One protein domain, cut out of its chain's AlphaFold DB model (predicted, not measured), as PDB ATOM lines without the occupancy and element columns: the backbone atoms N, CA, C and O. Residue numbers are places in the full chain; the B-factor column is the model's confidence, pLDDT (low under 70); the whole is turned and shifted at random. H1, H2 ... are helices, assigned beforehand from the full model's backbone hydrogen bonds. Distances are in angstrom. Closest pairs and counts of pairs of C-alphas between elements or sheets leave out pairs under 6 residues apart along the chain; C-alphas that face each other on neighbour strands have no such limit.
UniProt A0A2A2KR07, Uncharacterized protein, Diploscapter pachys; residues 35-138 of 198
ATOM      1  N   ASN A  35      38.294 -14.402  44.603       78.44
ATOM      2  CA  ASN A  35      38.368 -13.043  45.109       78.44
ATOM      3  C   ASN A  35      36.996 -12.397  44.919       78.44
ATOM      4  O   ASN A  35      36.655 -11.925  43.831       78.44
ATOM      5  N   TRP A  36      36.194 -12.418  45.983       90.12
ATOM      6  CA  TRP A  36      34.976 -11.626  46.075       90.12
ATOM      7  C   TRP A  36      35.326 -10.166  45.800       90.12
ATOM      8  O   TRP A  36      36.203  -9.583  46.435       90.12
ATOM      9  N   CYS A  37      34.665  -9.588  44.806       91.75
ATOM     10  CA  CYS A  37      34.785  -8.176  44.494       91.75
ATOM     11  C   CYS A  37      33.475  -7.474  44.841       91.75
ATOM     12  O   CYS A  37      32.418  -8.103  44.857       91.75
ATOM     13  N   LYS A  38      33.537  -6.153  45.035       93.50
ATOM     14  CA  LYS A  38      32.358  -5.340  45.368       93.50
ATOM     15  C   LYS A  38      31.195  -5.577  44.406       93.50
ATOM     16  O   LYS A  38      30.063  -5.683  44.839       93.50
ATOM     17  N   LEU A  39      31.485  -5.724  43.111       93.88
ATOM     18  CA  LEU A  39      30.467  -5.985  42.094       93.88
ATOM     19  C   LEU A  39      29.758  -7.336  42.307       93.88
ATOM     20  O   LEU A  39      28.539  -7.410  42.206       93.88
ATOM     21  N   ALA A  40      30.510  -8.390  42.630       95.00
ATOM     22  CA  ALA A  40      29.944  -9.705  42.926       95.00
ATOM     23  C   ALA A  40      29.178  -9.717  44.260       95.00
ATOM     24  O   ALA A  40      28.175 -10.411  44.382       95.00
ATOM     25  N   GLU A  41      29.623  -8.938  45.249       95.06
ATOM     26  CA  GLU A  41      28.925  -8.779  46.531       95.06
ATOM     27  C   GLU A  41      27.612  -8.002  46.375       95.06
ATOM     28  O   GLU A  41      26.589  -8.443  46.895       95.06
ATOM     29  N   THR A  42      27.600  -6.907  45.605       95.31
ATOM     30  CA  THR A  42      26.364  -6.191  45.247       95.31
ATOM     31  C   THR A  42      25.394  -7.133  44.554       95.31
ATOM     32  O   THR A  42      24.224  -7.207  44.923       95.31
ATOM     33  N   ARG A  43      25.901  -7.927  43.607       95.31
ATOM     34  CA  ARG A  43      25.086  -8.902  42.896       95.31
ATOM     35  C   ARG A  43      24.515  -9.977  43.818       95.31
ATOM     36  O   ARG A  43      23.345 -10.330  43.707       95.31
ATOM     37  N   LEU A  44      25.328 -10.493  44.736       95.81
ATOM     38  CA  LEU A  44      24.876 -11.438  45.754       95.81
ATOM     39  C   LEU A  44      23.766 -10.818  46.612       95.81
ATOM     40  O   LEU A  44      22.770 -11.485  46.869       95.81
ATOM     41  N   ALA A  45      23.897  -9.552  47.014       95.12
ATOM     42  CA  ALA A  45      22.866  -8.859  47.779       95.12
ATOM     43  C   ALA A  45      21.551  -8.722  46.990       95.12
ATOM     44  O   ALA A  45      20.496  -9.046  47.530       95.12
ATOM     45  N   GLU A  46      21.600  -8.330  45.712       95.19
ATOM     46  CA  GLU A  46      20.418  -8.295  44.832       95.19
ATOM     47  C   GLU A  46      19.724  -9.662  44.757       95.19
ATOM     48  O   GLU A  46      18.507  -9.762  44.914       95.19
ATOM     49  N   LEU A  47      20.500 -10.733  44.570       95.69
ATOM     50  CA  LEU A  47      19.971 -12.093  44.471       95.69
ATOM     51  C   LEU A  47      19.379 -12.588  45.791       95.69
ATOM     52  O   LEU A  47      18.367 -13.278  45.766       95.69
ATOM     53  N   VAL A  48      19.957 -12.227  46.937       95.50
ATOM     54  CA  VAL A  48      19.415 -12.570  48.265       95.50
ATOM     55  C   VAL A  48      18.077 -11.876  48.523       95.50
ATOM     56  O   VAL A  48      17.196 -12.460  49.153       95.50
ATOM     57  N   MET A  49      17.897 -10.656  48.009       93.50
ATOM     58  CA  MET A  49      16.617  -9.947  48.095       93.50
ATOM     59  C   MET A  49      15.521 -10.623  47.261       93.50
ATOM     60  O   MET A  49      14.351 -10.566  47.635       93.50
ATOM     61  N   LEU A  50      15.889 -11.280  46.156       93.88
ATOM     62  CA  LEU A  50      14.965 -12.042  45.306       93.88
ATOM     63  C   LEU A  50      14.724 -13.466  45.826       93.88
ATOM     64  O   LEU A  50      13.603 -13.973  45.784       93.88
ATOM     65  N   TYR A  51      15.774 -14.111  46.324       94.94
ATOM     66  CA  TYR A  51      15.790 -15.508  46.732       94.94
ATOM     67  C   TYR A  51      16.271 -15.607  48.173       94.94
ATOM     68  O   TYR A  51      17.467 -15.554  48.446       94.94
ATOM     69  N   LYS A  52      15.345 -15.797  49.114       93.56
ATOM     70  CA  LYS A  52      15.693 -15.940  50.531       93.56
ATOM     71  C   LYS A  52      16.431 -17.271  50.762       93.56
ATOM     72  O   LYS A  52      15.801 -18.319  50.659       93.56
ATOM     73  N   PRO A  53      17.723 -17.294  51.140       92.75
ATOM     74  CA  PRO A  53      18.493 -18.536  51.256       92.75
ATOM     75  C   PRO A  53      18.232 -19.300  52.572       92.75
ATOM     76  O   PRO A  53      19.123 -19.966  53.091       92.75
ATOM     77  N   ALA A  54      17.020 -19.207  53.128       91.88
ATOM     78  CA  ALA A  54      16.610 -19.827  54.388       91.88
ATOM     79  C   ALA A  54      15.227 -20.488  54.264       91.88
ATOM     80  O   ALA A  54      14.460 -20.193  53.346       91.88
ATOM     81  N   GLY A  55      14.916 -21.392  55.195       89.50
ATOM     82  CA  GLY A  55      13.643 -22.116  55.238       89.50
ATOM     83  C   GLY A  55      13.588 -23.334  54.323       89.50
ATOM     84  O   GLY A  55      14.608 -23.809  53.824       89.50
ATOM     85  N   ILE A  56      12.373 -23.843  54.092       88.69
ATOM     86  CA  ILE A  56      12.128 -25.084  53.330       88.69
ATOM     87  C   ILE A  56      12.762 -25.020  51.935       88.69
ATOM     88  O   ILE A  56      13.423 -25.957  51.489       88.69
ATOM     89  N   ASN A  57      12.600 -23.882  51.260       90.50
ATOM     90  CA  ASN A  57      13.115 -23.670  49.912       90.50
ATOM     91  C   ASN A  57      14.561 -23.158  49.899       90.50
ATOM     92  O   ASN A  57      15.105 -22.915  48.825       90.50
ATOM     93  N   GLY A  58      15.215 -23.029  51.059       91.25
ATOM     94  CA  GLY A  58      16.533 -22.406  51.179       91.25
ATOM     95  C   GLY A  58      17.594 -23.062  50.293       91.25
ATOM     96  O   GLY A  58      18.421 -22.369  49.713       91.25
ATOM     97  N   LYS A  59      17.542 -24.388  50.101       91.25
ATOM     98  CA  LYS A  59      18.472 -25.099  49.202       91.25
ATOM     99  C   LYS A  59      18.216 -24.807  47.721       91.25
ATOM    100  O   LYS A  59      19.173 -24.634  46.972       91.25
ATOM    101  N   TRP A  60      16.950 -24.718  47.314       94.00
ATOM    102  CA  TRP A  60      16.568 -24.345  45.948       94.00
ATOM    103  C   TRP A  60      16.954 -22.900  45.646       94.00
ATOM    104  O   TRP A  60      17.536 -22.615  44.603       94.00
ATOM    105  N   TYR A  61      16.704 -22.000  46.594       95.56
ATOM    106  CA  TYR A  61      17.096 -20.602  46.487       95.56
ATOM    107  C   TYR A  61      18.612 -20.421  46.495       95.56
ATOM    108  O   TYR A  61      19.127 -19.647  45.699       95.56
ATOM    109  N   LEU A  62      19.353 -21.196  47.290       95.06
ATOM    110  CA  LEU A  62      20.814 -21.196  47.233       95.06
ATOM    111  C   LEU A  62      21.334 -21.623  45.851       95.06
ATOM    112  O   LEU A  62      22.297 -21.036  45.362       95.06
ATOM    113  N   ALA A  63      20.700 -22.615  45.216       93.88
ATOM    114  CA  ALA A  63      21.037 -23.011  43.851       93.88
ATOM    115  C   ALA A  63      20.749 -21.878  42.851       93.88
ATOM    116  O   ALA A  63      21.632 -21.527  42.076       93.88
ATOM    117  N   ALA A  64      19.581 -21.232  42.944       95.00
ATOM    118  CA  ALA A  64      19.228 -20.092  42.095       95.00
ATOM    119  C   ALA A  64      20.201 -18.908  42.252       95.00
ATOM    120  O   ALA A  64      20.632 -18.329  41.259       95.00
ATOM    121  N   ILE A  65      20.610 -18.582  43.484       96.00
ATOM    122  CA  ILE A  65      21.630 -17.554  43.750       96.00
ATOM    123  C   ILE A  65      22.967 -17.951  43.119       96.00
ATOM    124  O   ILE A  65      23.636 -17.125  42.504       96.00
ATOM    125  N   CYS A  66      23.374 -19.212  43.274       95.19
ATOM    126  CA  CYS A  66      24.612 -19.716  42.692       95.19
ATOM    127  C   CYS A  66      24.591 -19.611  41.160       95.19
ATOM    128  O   CYS A  66      25.573 -19.173  40.562       95.19
ATOM    129  N   ASP A  67      23.475 -19.959  40.525       94.44
ATOM    130  CA  ASP A  67      23.313 -19.841  39.078       94.44
ATOM    131  C   ASP A  67      23.321 -18.371  38.634       94.44
ATOM    132  O   ASP A  67      24.085 -18.025  37.734       94.44
ATOM    133  N   GLY A  68      22.594 -17.489  39.328       94.31
ATOM    134  CA  GLY A  68      22.535 -16.047  39.042       94.31
ATOM    135  C   GLY A  68      23.836 -15.273  39.313       94.31
ATOM    136  O   GLY A  68      24.023 -14.160  38.815       94.31
ATOM    137  N   LEU A  69      24.755 -15.844  40.099       95.00
ATOM    138  CA  LEU A  69      26.127 -15.342  40.250       95.00
ATOM    139  C   LEU A  69      27.053 -15.832  39.136       95.00
ATOM    140  O   LEU A  69      28.054 -15.197  38.820       95.00
ATOM    141  N   ASN A  70      26.773 -16.991  38.551       94.25
ATOM    142  CA  ASN A  70      27.611 -17.550  37.495       94.25
ATOM    143  C   ASN A  70      27.182 -17.077  36.102       94.25
ATOM    144  O   ASN A  70      28.020 -17.014  35.192       94.25
ATOM    145  N   PHE A  71      25.905 -16.727  35.952       94.12
ATOM    146  CA  PHE A  71      25.245 -16.419  34.695       94.12
ATOM    147  C   PHE A  71      24.217 -15.301  34.872       94.12
ATOM    148  O   PHE A  71      23.564 -15.217  35.905       94.12
ATOM    149  N   ILE A  72      24.074 -14.469  33.843       94.25
ATOM    150  CA  ILE A  72      23.058 -13.415  33.763       94.25
ATOM    151  C   ILE A  72      22.113 -13.766  32.623       94.25
ATOM    152  O   ILE A  72      22.558 -13.925  31.483       94.25
ATOM    153  N   GLN A  73      20.832 -13.903  32.923       91.94
ATOM    154  CA  GLN A  73      19.784 -14.138  31.937       91.94
ATOM    155  C   GLN A  73      19.268 -12.804  31.383       91.94
ATOM    156  O   GLN A  73      19.296 -11.773  32.053       91.94
ATOM    157  N   ASP A  74      18.838 -12.813  30.126       89.38
ATOM    158  CA  ASP A  74      18.373 -11.625  29.405       89.38
ATOM    159  C   ASP A  74      17.003 -11.102  29.870       89.38
ATOM    160  O   ASP A  74      16.666  -9.945  29.618       89.38
ATOM    161  N   ASP A  75      16.228 -11.927  30.573       87.69
ATOM    162  CA  ASP A  75      14.931 -11.590  31.163       87.69
ATOM    163  C   ASP A  75      15.017 -11.047  32.600       87.69
ATOM    164  O   ASP A  75      13.992 -10.740  33.213       87.69
ATOM    165  N   GLU A  76      16.223 -10.887  33.144       89.44
ATOM    166  CA  GLU A  76      16.416 -10.348  34.486       89.44
ATOM    167  C   GLU A  76      16.192  -8.832  34.551       89.44
ATOM    168  O   GLU A  76      16.600  -8.068  33.679       89.44
ATOM    169  N   ASN A  77      15.578  -8.366  35.641       88.00
ATOM    170  CA  ASN A  77      15.367  -6.939  35.880       88.00
ATOM    171  C   ASN A  77      16.565  -6.326  36.619       88.00
ATOM    172  O   ASN A  77      16.515  -6.126  37.834       88.00
ATOM    173  N   ILE A  78      17.662  -6.107  35.894       90.88
ATOM    174  CA  ILE A  78      18.944  -5.659  36.452       90.88
ATOM    175  C   ILE A  78      19.553  -4.551  35.594       90.88
ATOM    176  O   ILE A  78      19.200  -4.380  34.426       90.88
ATOM    177  N   ASP A  79      20.524  -3.829  36.148       92.06
ATOM    178  CA  ASP A  79      21.349  -2.928  35.347       92.06
ATOM    179  C   ASP A  79      22.420  -3.724  34.578       92.06
ATOM    180  O   ASP A  79      23.517  -3.996  35.072       92.06
ATOM    181  N   PHE A  80      22.089  -4.138  33.352       92.62
ATOM    182  CA  PHE A  80      22.983  -4.928  32.498       92.62
ATOM    183  C   PHE A  80      24.303  -4.212  32.175       92.62
ATOM    184  O   PHE A  80      25.318  -4.882  31.985       92.62
ATOM    185  N   GLU A  81      24.330  -2.876  32.144       93.81
ATOM    186  CA  GLU A  81      25.552  -2.109  31.863       93.81
ATOM    187  C   GLU A  81      26.598  -2.292  32.971       93.81
ATOM    188  O   GLU A  81      27.801  -2.361  32.709       93.81
ATOM    189  N   MET A  82      26.133  -2.438  34.211       93.56
ATOM    190  CA  MET A  82      26.982  -2.633  35.383       93.56
ATOM    191  C   MET A  82      27.658  -4.012  35.396       93.56
ATOM    192  O   MET A  82      28.800  -4.140  35.852       93.56
ATOM    193  N   TYR A  83      26.976  -5.046  34.897       93.94
ATOM    194  CA  TYR A  83      27.410  -6.435  35.051       93.94
ATOM    195  C   TYR A  83      27.970  -7.090  33.787       93.94
ATOM    196  O   TYR A  83      28.721  -8.062  33.914       93.94
ATOM    197  N   LEU A  84      27.640  -6.598  32.594       94.44
ATOM    198  CA  LEU A  84      28.109  -7.171  31.333       94.44
ATOM    199  C   LEU A  84      29.436  -6.560  30.865       94.44
ATOM    200  O   LEU A  84      29.854  -5.476  31.280       94.44
ATOM    201  N   SER A  85      30.134  -7.290  29.996       93.62
ATOM    202  CA  SER A  85      31.221  -6.708  29.211       93.62
ATOM    203  C   SER A  85      30.641  -5.749  28.154       93.62
ATOM    204  O   SER A  85      29.486  -5.920  27.763       93.62
ATOM    205  N   PRO A  86      31.400  -4.752  27.660       93.94
ATOM    206  CA  PRO A  86      30.909  -3.851  26.612       93.94
ATOM    207  C   PRO A  86      30.427  -4.591  25.355       93.94
ATOM    208  O   PRO A  86      29.436  -4.186  24.751       93.94
ATOM    209  N   ASP A  87      31.094  -5.695  25.009       93.25
ATOM    210  CA  ASP A  87      30.750  -6.534  23.859       93.25
ATOM    211  C   ASP A  87      29.431  -7.288  24.095       93.25
ATOM    212  O   ASP A  87      28.518  -7.216  23.273       93.25
ATOM    213  N   ASP A  88      29.284  -7.946  25.250       92.75
ATOM    214  CA  ASP A  88      28.049  -8.658  25.618       92.75
ATOM    215  C   ASP A  88      26.864  -7.695  25.771       92.75
ATOM    216  O   ASP A  88      25.734  -8.011  25.399       92.75
ATOM    217  N   TYR A  89      27.117  -6.490  26.280       93.69
ATOM    218  CA  TYR A  89      26.108  -5.448  26.415       93.69
ATOM    219  C   TYR A  89      25.646  -4.904  25.058       93.69
ATOM    220  O   TYR A  89      24.465  -4.594  24.887       93.69
ATOM    221  N   ALA A  90      26.540  -4.823  24.066       92.12
ATOM    222  CA  ALA A  90      26.159  -4.490  22.697       92.12
ATOM    223  C   ALA A  90      25.229  -5.562  22.108       92.12
ATOM    224  O   ALA A  90      24.202  -5.211  21.526       92.12
ATOM    225  N   VAL A  91      25.527  -6.847  22.335       90.38
ATOM    226  CA  VAL A  91      24.657  -7.966  21.930       90.38
ATOM    227  C   VAL A  91      23.288  -7.859  22.600       90.38
ATOM    228  O   VAL A  91      22.273  -7.898  21.908       90.38
ATOM    229  N   TYR A  92      23.247  -7.650  23.919       90.25
ATOM    230  CA  TYR A  92      22.001  -7.437  24.661       90.25
ATOM    231  C   TYR A  92      21.178  -6.267  24.091       90.25
ATOM    232  O   TYR A  92      19.976  -6.382  23.853       90.25
ATOM    233  N   LYS A  93      21.822  -5.133  23.793       90.50
ATOM    234  CA  LYS A  93      21.145  -3.987  23.171       90.50
ATOM    235  C   LYS A  93      20.572  -4.326  21.804       90.50
ATOM    236  O   LYS A  93      19.483  -3.869  21.480       90.50
ATOM    237  N   GLU A  94      21.291  -5.082  20.983       88.19
ATOM    238  CA  GLU A  94      20.803  -5.489  19.666       88.19
ATOM    239  C   GLU A  94      19.601  -6.425  19.752       88.19
ATOM    240  O   GLU A  94      18.657  -6.260  18.978       88.19
ATOM    241  N   THR A  95      19.593  -7.355  20.707       84.06
ATOM    242  CA  THR A  95      18.493  -8.310  20.878       84.06
ATOM    243  C   THR A  95      17.232  -7.658  21.438       84.06
ATOM    244  O   THR A  95      16.141  -8.075  21.049       84.06
ATOM    245  N   HIS A  96      17.370  -6.619  22.269       83.44
ATOM    246  CA  HIS A  96      16.265  -5.873  22.890       83.44
ATOM    247  C   HIS A  96      15.886  -4.567  22.170       83.44
ATOM    248  O   HIS A  96      15.131  -3.757  22.710       83.44
ATOM    249  N   LYS A  97      16.367  -4.344  20.938       84.88
ATOM    250  CA  LYS A  97      15.870  -3.245  20.092       84.88
ATOM    251  C   LYS A  97      14.374  -3.411  19.815       84.88
ATOM    252  O   LYS A  97      13.882  -4.518  19.601       84.88
ATOM    253  N   GLU A  98      13.662  -2.290  19.778       71.88
ATOM    254  CA  GLU A  98      12.226  -2.248  19.504       71.88
ATOM    255  C   GLU A  98      11.899  -2.963  18.178       71.88
ATOM    256  O   GLU A  98      12.500  -2.684  17.139       71.88
ATOM    257  N   GLY A  99      10.989  -3.943  18.224       67.31
ATOM    258  CA  GLY A  99      10.626  -4.787  17.077       67.31
ATOM    259  C   GLY A  99      11.463  -6.062  16.888       67.31
ATOM    260  O   GLY A  99      11.141  -6.864  16.011       67.31
ATOM    261  N   SER A 100      12.492  -6.295  17.708       68.62
ATOM    262  CA  SER A 100      13.239  -7.556  17.739       68.62
ATOM    263  C   SER A 100      12.538  -8.575  18.639       68.62
ATOM    264  O   SER A 100      12.329  -8.339  19.827       68.62
ATOM    265  N   THR A 101      12.175  -9.731  18.082       66.50
ATOM    266  CA  THR A 101      11.815 -10.906  18.880       66.50
ATOM    267  C   THR A 101      13.062 -11.774  19.047       66.50
ATOM    268  O   THR A 101      13.597 -12.281  18.053       66.50
ATOM    269  N   PRO A 102      13.574 -11.959  20.277       66.56
ATOM    270  CA  PRO A 102      14.737 -12.804  20.483       66.56
ATOM    271  C   PRO A 102      14.410 -14.238  20.045       66.56
ATOM    272  O   PRO A 102      13.435 -14.840  20.489       66.56
ATOM    273  N   LYS A 103      15.232 -14.794  19.144       69.50
ATOM    274  CA  LYS A 103      15.086 -16.181  18.655       69.50
ATOM    275  C   LYS A 103      15.252 -17.226  19.763       69.50
ATOM    276  O   LYS A 103      14.761 -18.341  19.625       69.50
ATOM    277  N   SER A 104      15.989 -16.884  20.813       74.69
ATOM    278  CA  SER A 104      16.278 -17.711  21.981       74.69
ATOM    279  C   SER A 104      16.585 -16.790  23.154       74.69
ATOM    280  O   SER A 104      17.038 -15.668  22.932       74.69
ATOM    281  N   ARG A 105      16.391 -17.294  24.376       81.88
ATOM    282  CA  ARG A 105      16.924 -16.652  25.580       81.88
ATOM    283  C   ARG A 105      18.445 -16.661  25.523       81.88
ATOM    284  O   ARG A 105      19.035 -17.695  25.179       81.88
ATOM    285  N   TYR A 106      19.052 -15.528  25.835       86.94
ATOM    286  CA  TYR A 106      20.492 -15.378  25.959       86.94
ATOM    287  C   TYR A 106      20.924 -15.523  27.411       86.94
ATOM    288  O   TYR A 106      20.196 -15.239  28.358       86.94
ATOM    289  N   THR A 107      22.146 -16.006  27.584       91.25
ATOM    290  CA  THR A 107      22.776 -16.109  28.892       91.25
ATOM    291  C   THR A 107      24.185 -15.572  28.770       91.25
ATOM    292  O   THR A 107      24.986 -16.070  27.977       91.25
ATOM    293  N   PHE A 108      24.476 -14.547  29.552       93.44
ATOM    294  CA  PHE A 108      25.745 -13.849  29.541       93.44
ATOM    295  C   PHE A 108      26.596 -14.258  30.734       93.44
ATOM    296  O   PHE A 108      26.103 -14.713  31.771       93.44
ATOM    297  N   ARG A 109      27.910 -14.085  30.591       92.44
ATOM    298  CA  ARG A 109      28.835 -14.236  31.709       92.44
ATOM    299  C   ARG A 109      28.999 -12.884  32.403       92.44
ATOM    300  O   ARG A 109      29.347 -11.918  31.732       92.44
ATOM    301  N   PRO A 110      28.829 -12.814  33.732       93.56
ATOM    302  CA  PRO A 110      29.115 -11.593  34.463       93.56
ATOM    303  C   PRO A 110      30.585 -11.193  34.325       93.56
ATOM    304  O   PRO A 110      31.478 -12.048  34.290       93.56
ATOM    305  N   ARG A 111      30.825  -9.880  34.312       92.75
ATOM    306  CA  ARG A 111      32.145  -9.253  34.193       92.75
ATOM    307  C   ARG A 111      33.062  -9.542  35.380       92.75
ATOM    308  O   ARG A 111      34.280  -9.570  35.216       92.75
ATOM    309  N   TYR A 112      32.511  -9.726  36.581       92.62
ATOM    310  CA  TYR A 112      33.317 -10.120  37.736       92.62
ATOM    311  C   TYR A 112      33.875 -11.538  37.554       92.62
ATOM    312  O   TYR A 112      33.247 -12.385  36.925       92.62
ATOM    313  N   GLY A 113      35.071 -11.802  38.088       86.00
ATOM    314  CA  GLY A 113      35.807 -13.044  37.811       86.00
ATOM    315  C   GLY A 113      35.384 -14.256  38.644       86.00
ATOM    316  O   GLY A 113      35.552 -15.390  38.202       86.00
ATOM    317  N   ILE A 114      34.818 -14.040  39.834       88.75
ATOM    318  CA  ILE A 114      34.425 -15.127  40.737       88.75
ATOM    319  C   ILE A 114      33.339 -16.011  40.112       88.75
ATOM    320  O   ILE A 114      32.358 -15.513  39.559       88.75
ATOM    321  N   ARG A 115      33.507 -17.331  40.220       91.25
ATOM    322  CA  ARG A 115      32.488 -18.332  39.878       91.25
ATOM    323  C   ARG A 115      32.234 -19.207  41.099       91.25
ATOM    324  O   ARG A 115      32.883 -20.245  41.250       91.25
ATOM    325  N   PRO A 116      31.424 -18.714  42.052       91.19
ATOM    326  CA  PRO A 116      31.369 -19.309  43.367       91.19
ATOM    327  C   PRO A 116      30.606 -20.630  43.312       91.19
ATOM    328  O   PRO A 116      29.601 -20.777  42.618       91.19
ATOM    329  N   THR A 117      31.094 -21.597  44.077       91.94
ATOM    330  CA  THR A 117      30.367 -22.832  44.380       91.94
ATOM    331  C   THR A 117      29.292 -22.565  45.438       91.94
ATOM    332  O   THR A 117      29.444 -21.630  46.233       91.94
ATOM    333  N   PRO A 118      28.258 -23.418  45.565       92.12
ATOM    334  CA  PRO A 118      27.238 -23.257  46.605       92.12
ATOM    335  C   PRO A 118      27.821 -23.163  48.022       92.12
ATOM    336  O   PRO A 118      27.295 -22.443  48.867       92.12
ATOM    337  N   ARG A 119      28.946 -23.850  48.278       92.19
ATOM    338  CA  ARG A 119      29.650 -23.780  49.564       92.19
ATOM    339  C   ARG A 119      30.246 -22.395  49.813       92.19
ATOM    340  O   ARG A 119      30.070 -21.860  50.897       92.19
ATOM    341  N   GLN A 120      30.898 -21.809  48.811       93.00
ATOM    342  CA  GLN A 120      31.492 -20.470  48.906       93.00
ATOM    343  C   GLN A 120      30.423 -19.383  49.050       93.00
ATOM    344  O   GLN A 120      30.614 -18.439  49.811       93.00
ATOM    345  N   VAL A 121      29.283 -19.531  48.364       94.56
ATOM    346  CA  VAL A 121      28.124 -18.647  48.560       94.56
ATOM    347  C   VAL A 121      27.622 -18.751  49.999       94.56
ATOM    348  O   VAL A 121      27.439 -17.732  50.652       94.56
ATOM    349  N   LEU A 122      27.455 -19.967  50.528       93.75
ATOM    350  CA  LEU A 122      26.992 -20.168  51.900       93.75
ATOM    351  C   LEU A 122      27.977 -19.622  52.943       93.75
ATOM    352  O   LEU A 122      27.543 -19.012  53.913       93.75
ATOM    353  N   GLU A 123      29.283 -19.819  52.748       93.81
ATOM    354  CA  GLU A 123      30.337 -19.235  53.592       93.81
ATOM    355  C   GLU A 123      30.219 -17.704  53.620       93.81
ATOM    356  O   GLU A 123      30.178 -17.117  54.702       93.81
ATOM    357  N   LYS A 124      30.052 -17.069  52.450       94.50
ATOM    358  CA  LYS A 124      29.889 -15.614  52.341       94.50
ATOM    359  C   LYS A 124      28.576 -15.114  52.952       94.50
ATOM    360  O   LYS A 124      28.552 -14.075  53.601       94.50
ATOM    361  N   LEU A 125      27.482 -15.856  52.791       94.62
ATOM    362  CA  LEU A 125      26.202 -15.536  53.428       94.62
ATOM    363  C   LEU A 125      26.277 -15.643  54.954       94.62
ATOM    364  O   LEU A 125      25.715 -14.803  55.649       94.62
ATOM    365  N   ASN A 126      26.992 -16.641  55.478       94.31
ATOM    366  CA  ASN A 126      27.221 -16.774  56.916       94.31
ATOM    367  C   ASN A 126      28.039 -15.610  57.476       94.31
ATOM    368  O   ASN A 126      27.733 -15.140  58.564       94.31
ATOM    369  N   GLU A 127      29.046 -15.143  56.733       92.81
ATOM    370  CA  GLU A 127      29.844 -13.968  57.097       92.81
ATOM    371  C   GLU A 127      28.977 -12.703  57.221       92.81
ATOM    372  O   GLU A 127      29.167 -11.923  58.148       92.81
ATOM    373  N   MET A 128      28.015 -12.505  56.310       91.62
ATOM    374  CA  MET A 128      27.197 -11.284  56.259       91.62
ATOM    375  C   MET A 128      25.973 -11.302  57.184       91.62
ATOM    376  O   MET A 128      25.606 -10.257  57.718       91.62
ATOM    377  N   TYR A 129      25.312 -12.453  57.335       89.75
ATOM    378  CA  TYR A 129      23.959 -12.526  57.902       89.75
ATOM    379  C   TYR A 129      23.780 -13.549  59.028       89.75
ATOM    380  O   TYR A 129      22.691 -13.615  59.589       89.75
ATOM    381  N   ASP A 130      24.804 -14.348  59.347       92.19
ATOM    382  CA  ASP A 130      24.703 -15.510  60.243       92.19
ATOM    383  C   ASP A 130      23.480 -16.391  59.915       92.19
ATOM    384  O   ASP A 130      22.440 -16.398  60.582       92.19
ATOM    385  N   MET A 131      23.611 -17.164  58.835       91.56
ATOM    386  CA  MET A 131      22.522 -17.971  58.285       91.56
ATOM    387  C   MET A 131      21.963 -18.982  59.286       91.56
ATOM    388  O   MET A 131      20.793 -19.346  59.183       91.56
ATOM    389  N   LYS A 132      22.766 -19.421  60.265       90.56
ATOM    390  CA  LYS A 132      22.319 -20.361  61.303       90.56
ATOM    391  C   LYS A 132      21.256 -19.742  62.199       90.56
ATOM    392  O   LYS A 132      20.295 -20.417  62.558       90.56
ATOM    393  N   VAL A 133      21.428 -18.470  62.552       92.56
ATOM    394  CA  VAL A 133      20.455 -17.733  63.358       92.56
ATOM    395  C   VAL A 133      19.172 -17.552  62.558       92.56
ATOM    396  O   VAL A 133      18.100 -17.889  63.048       92.56
ATOM    397  N   ILE A 134      19.274 -17.111  61.303       91.69
ATOM    398  CA  ILE A 134      18.105 -16.917  60.433       91.69
ATOM    399  C   ILE A 134      17.308 -18.216  60.278       91.69
ATOM    400  O   ILE A 134      16.090 -18.208  60.422       91.69
ATOM    401  N   GLU A 135      17.981 -19.339  60.028       89.88
ATOM    402  CA  GLU A 135      17.324 -20.636  59.849       89.88
ATOM    403  C   GLU A 135      16.618 -21.126  61.124       89.88
ATOM    404  O   GLU A 135      15.580 -21.776  61.026       89.88
ATOM    405  N   ALA A 136      17.127 -20.776  62.311       89.50
ATOM    406  CA  ALA A 136      16.500 -21.120  63.587       89.50
ATOM    407  C   ALA A 136      15.208 -20.332  63.868       89.50
ATOM    408  O   ALA A 136      14.324 -20.840  64.557       89.50
ATOM    409  N   TYR A 137      15.090 -19.111  63.341       90.25
ATOM    410  CA  TYR A 137      13.894 -18.271  63.480       90.25
ATOM    411  C   TYR A 137      12.907 -18.416  62.318       90.25
ATOM    412  O   TYR A 137      11.832 -17.813  62.340       90.25
ATOM    413  N   GLU A 138      13.250 -19.201  61.299       90.62
ATOM    414  CA  GLU A 138      12.389 -19.379  60.143       90.62
ATOM    415  C   GLU A 138      11.198 -20.278  60.477       90.62
ATOM    416  O   GLU A 138      11.347 -21.377  61.015       90.62
TER     417      GLU A 138
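AT A GLANCE: This is residues 35 to 138 of the 198 residues of an uncharacterized protein of Diploscapter pachys (UniProt A0A2A2KR07). A helical hairpin of H1 and H2 makes the middle of an elongated domain, with H5 and H6 toward one end and the short H3 and then H4 toward the other. From H4 a long stretch without a named element, residues 96 to 117, runs back along the domain to H5, and on the way residues 107 to 108 pair with residues 72 to 73. The 104 printed residues, with six named helices in the order H1 to H6 and no named strand, are in class all helix, with 59 residues in the helices. The whole is only just compact, close to loose, with a radius of gyration of the C-alphas of 15.3 A, and spans 49 by 28 by 18 A.

HOW THE PARTS SIT: H1, residues 38 to 50, and H2, residues 58 to 70, form a helical hairpin. They touch, with the C-alphas of Leu 47 and Ile 65 closest at 5.8 A, and H2 takes part with residues 65 to 69 alone. They run opposite ways at a steep tilt of 37 degrees, only just past shallow. Residues 62 to 66 of H2 touch residues 118 to 122 of H5, residues 118 to 129; the closest C-alphas, of Cys 66 and Pro 118, are 5.9 A apart, and the helices are about perpendicular at 76 degrees. H1 and H5 are near each other, with 7 pairs of C-alphas within 10 A. H6, residues 131 to 137, is close to H5 but not clearly touching, with the C-alphas of Leu 125 and Met 131 closest at 6.6 A. H5 and H6 run the same way at a steep tilt of 67 degrees, only just short of about perpendicular. H3, residues 80 to 83, is close to H1 but not clearly touching: the closest C-alphas, of Leu 39 and Tyr 83, are 7.7 A apart. H3 and H4, residues 86 to 95, are also close but not clearly touching, with the C-alphas of Glu 81 and Tyr 89 closest at 6.4 A. H4 is apart from H1, H2, H5 and H6. Each O i to N i+4 pair is within hydrogen-bond range in H1, H2, H4, H5 and H6; H3 is too short for such a pair.

IN THESE COORDINATES: H1 begins at C-alpha 38, (32.358, -5.340, 45.368), and is 18.6 A long; H2 is 18.3 A long. H5 measures 15.9 A and H4 14.4 A, ending at C-alpha 95, (18.493, -8.310, 20.878). H6 ends at C-alpha 137, (13.894, -18.271, 63.480).

THE WHOLE: The C-alphas farthest apart, of Gly 99 and Ala 136, are 49.6 A apart. The printed part has no cut. The link from H4 to H5 is long, 22 residues. Mean pLDDT of the printed part is 90.5; residues 99 to 103 are under 70.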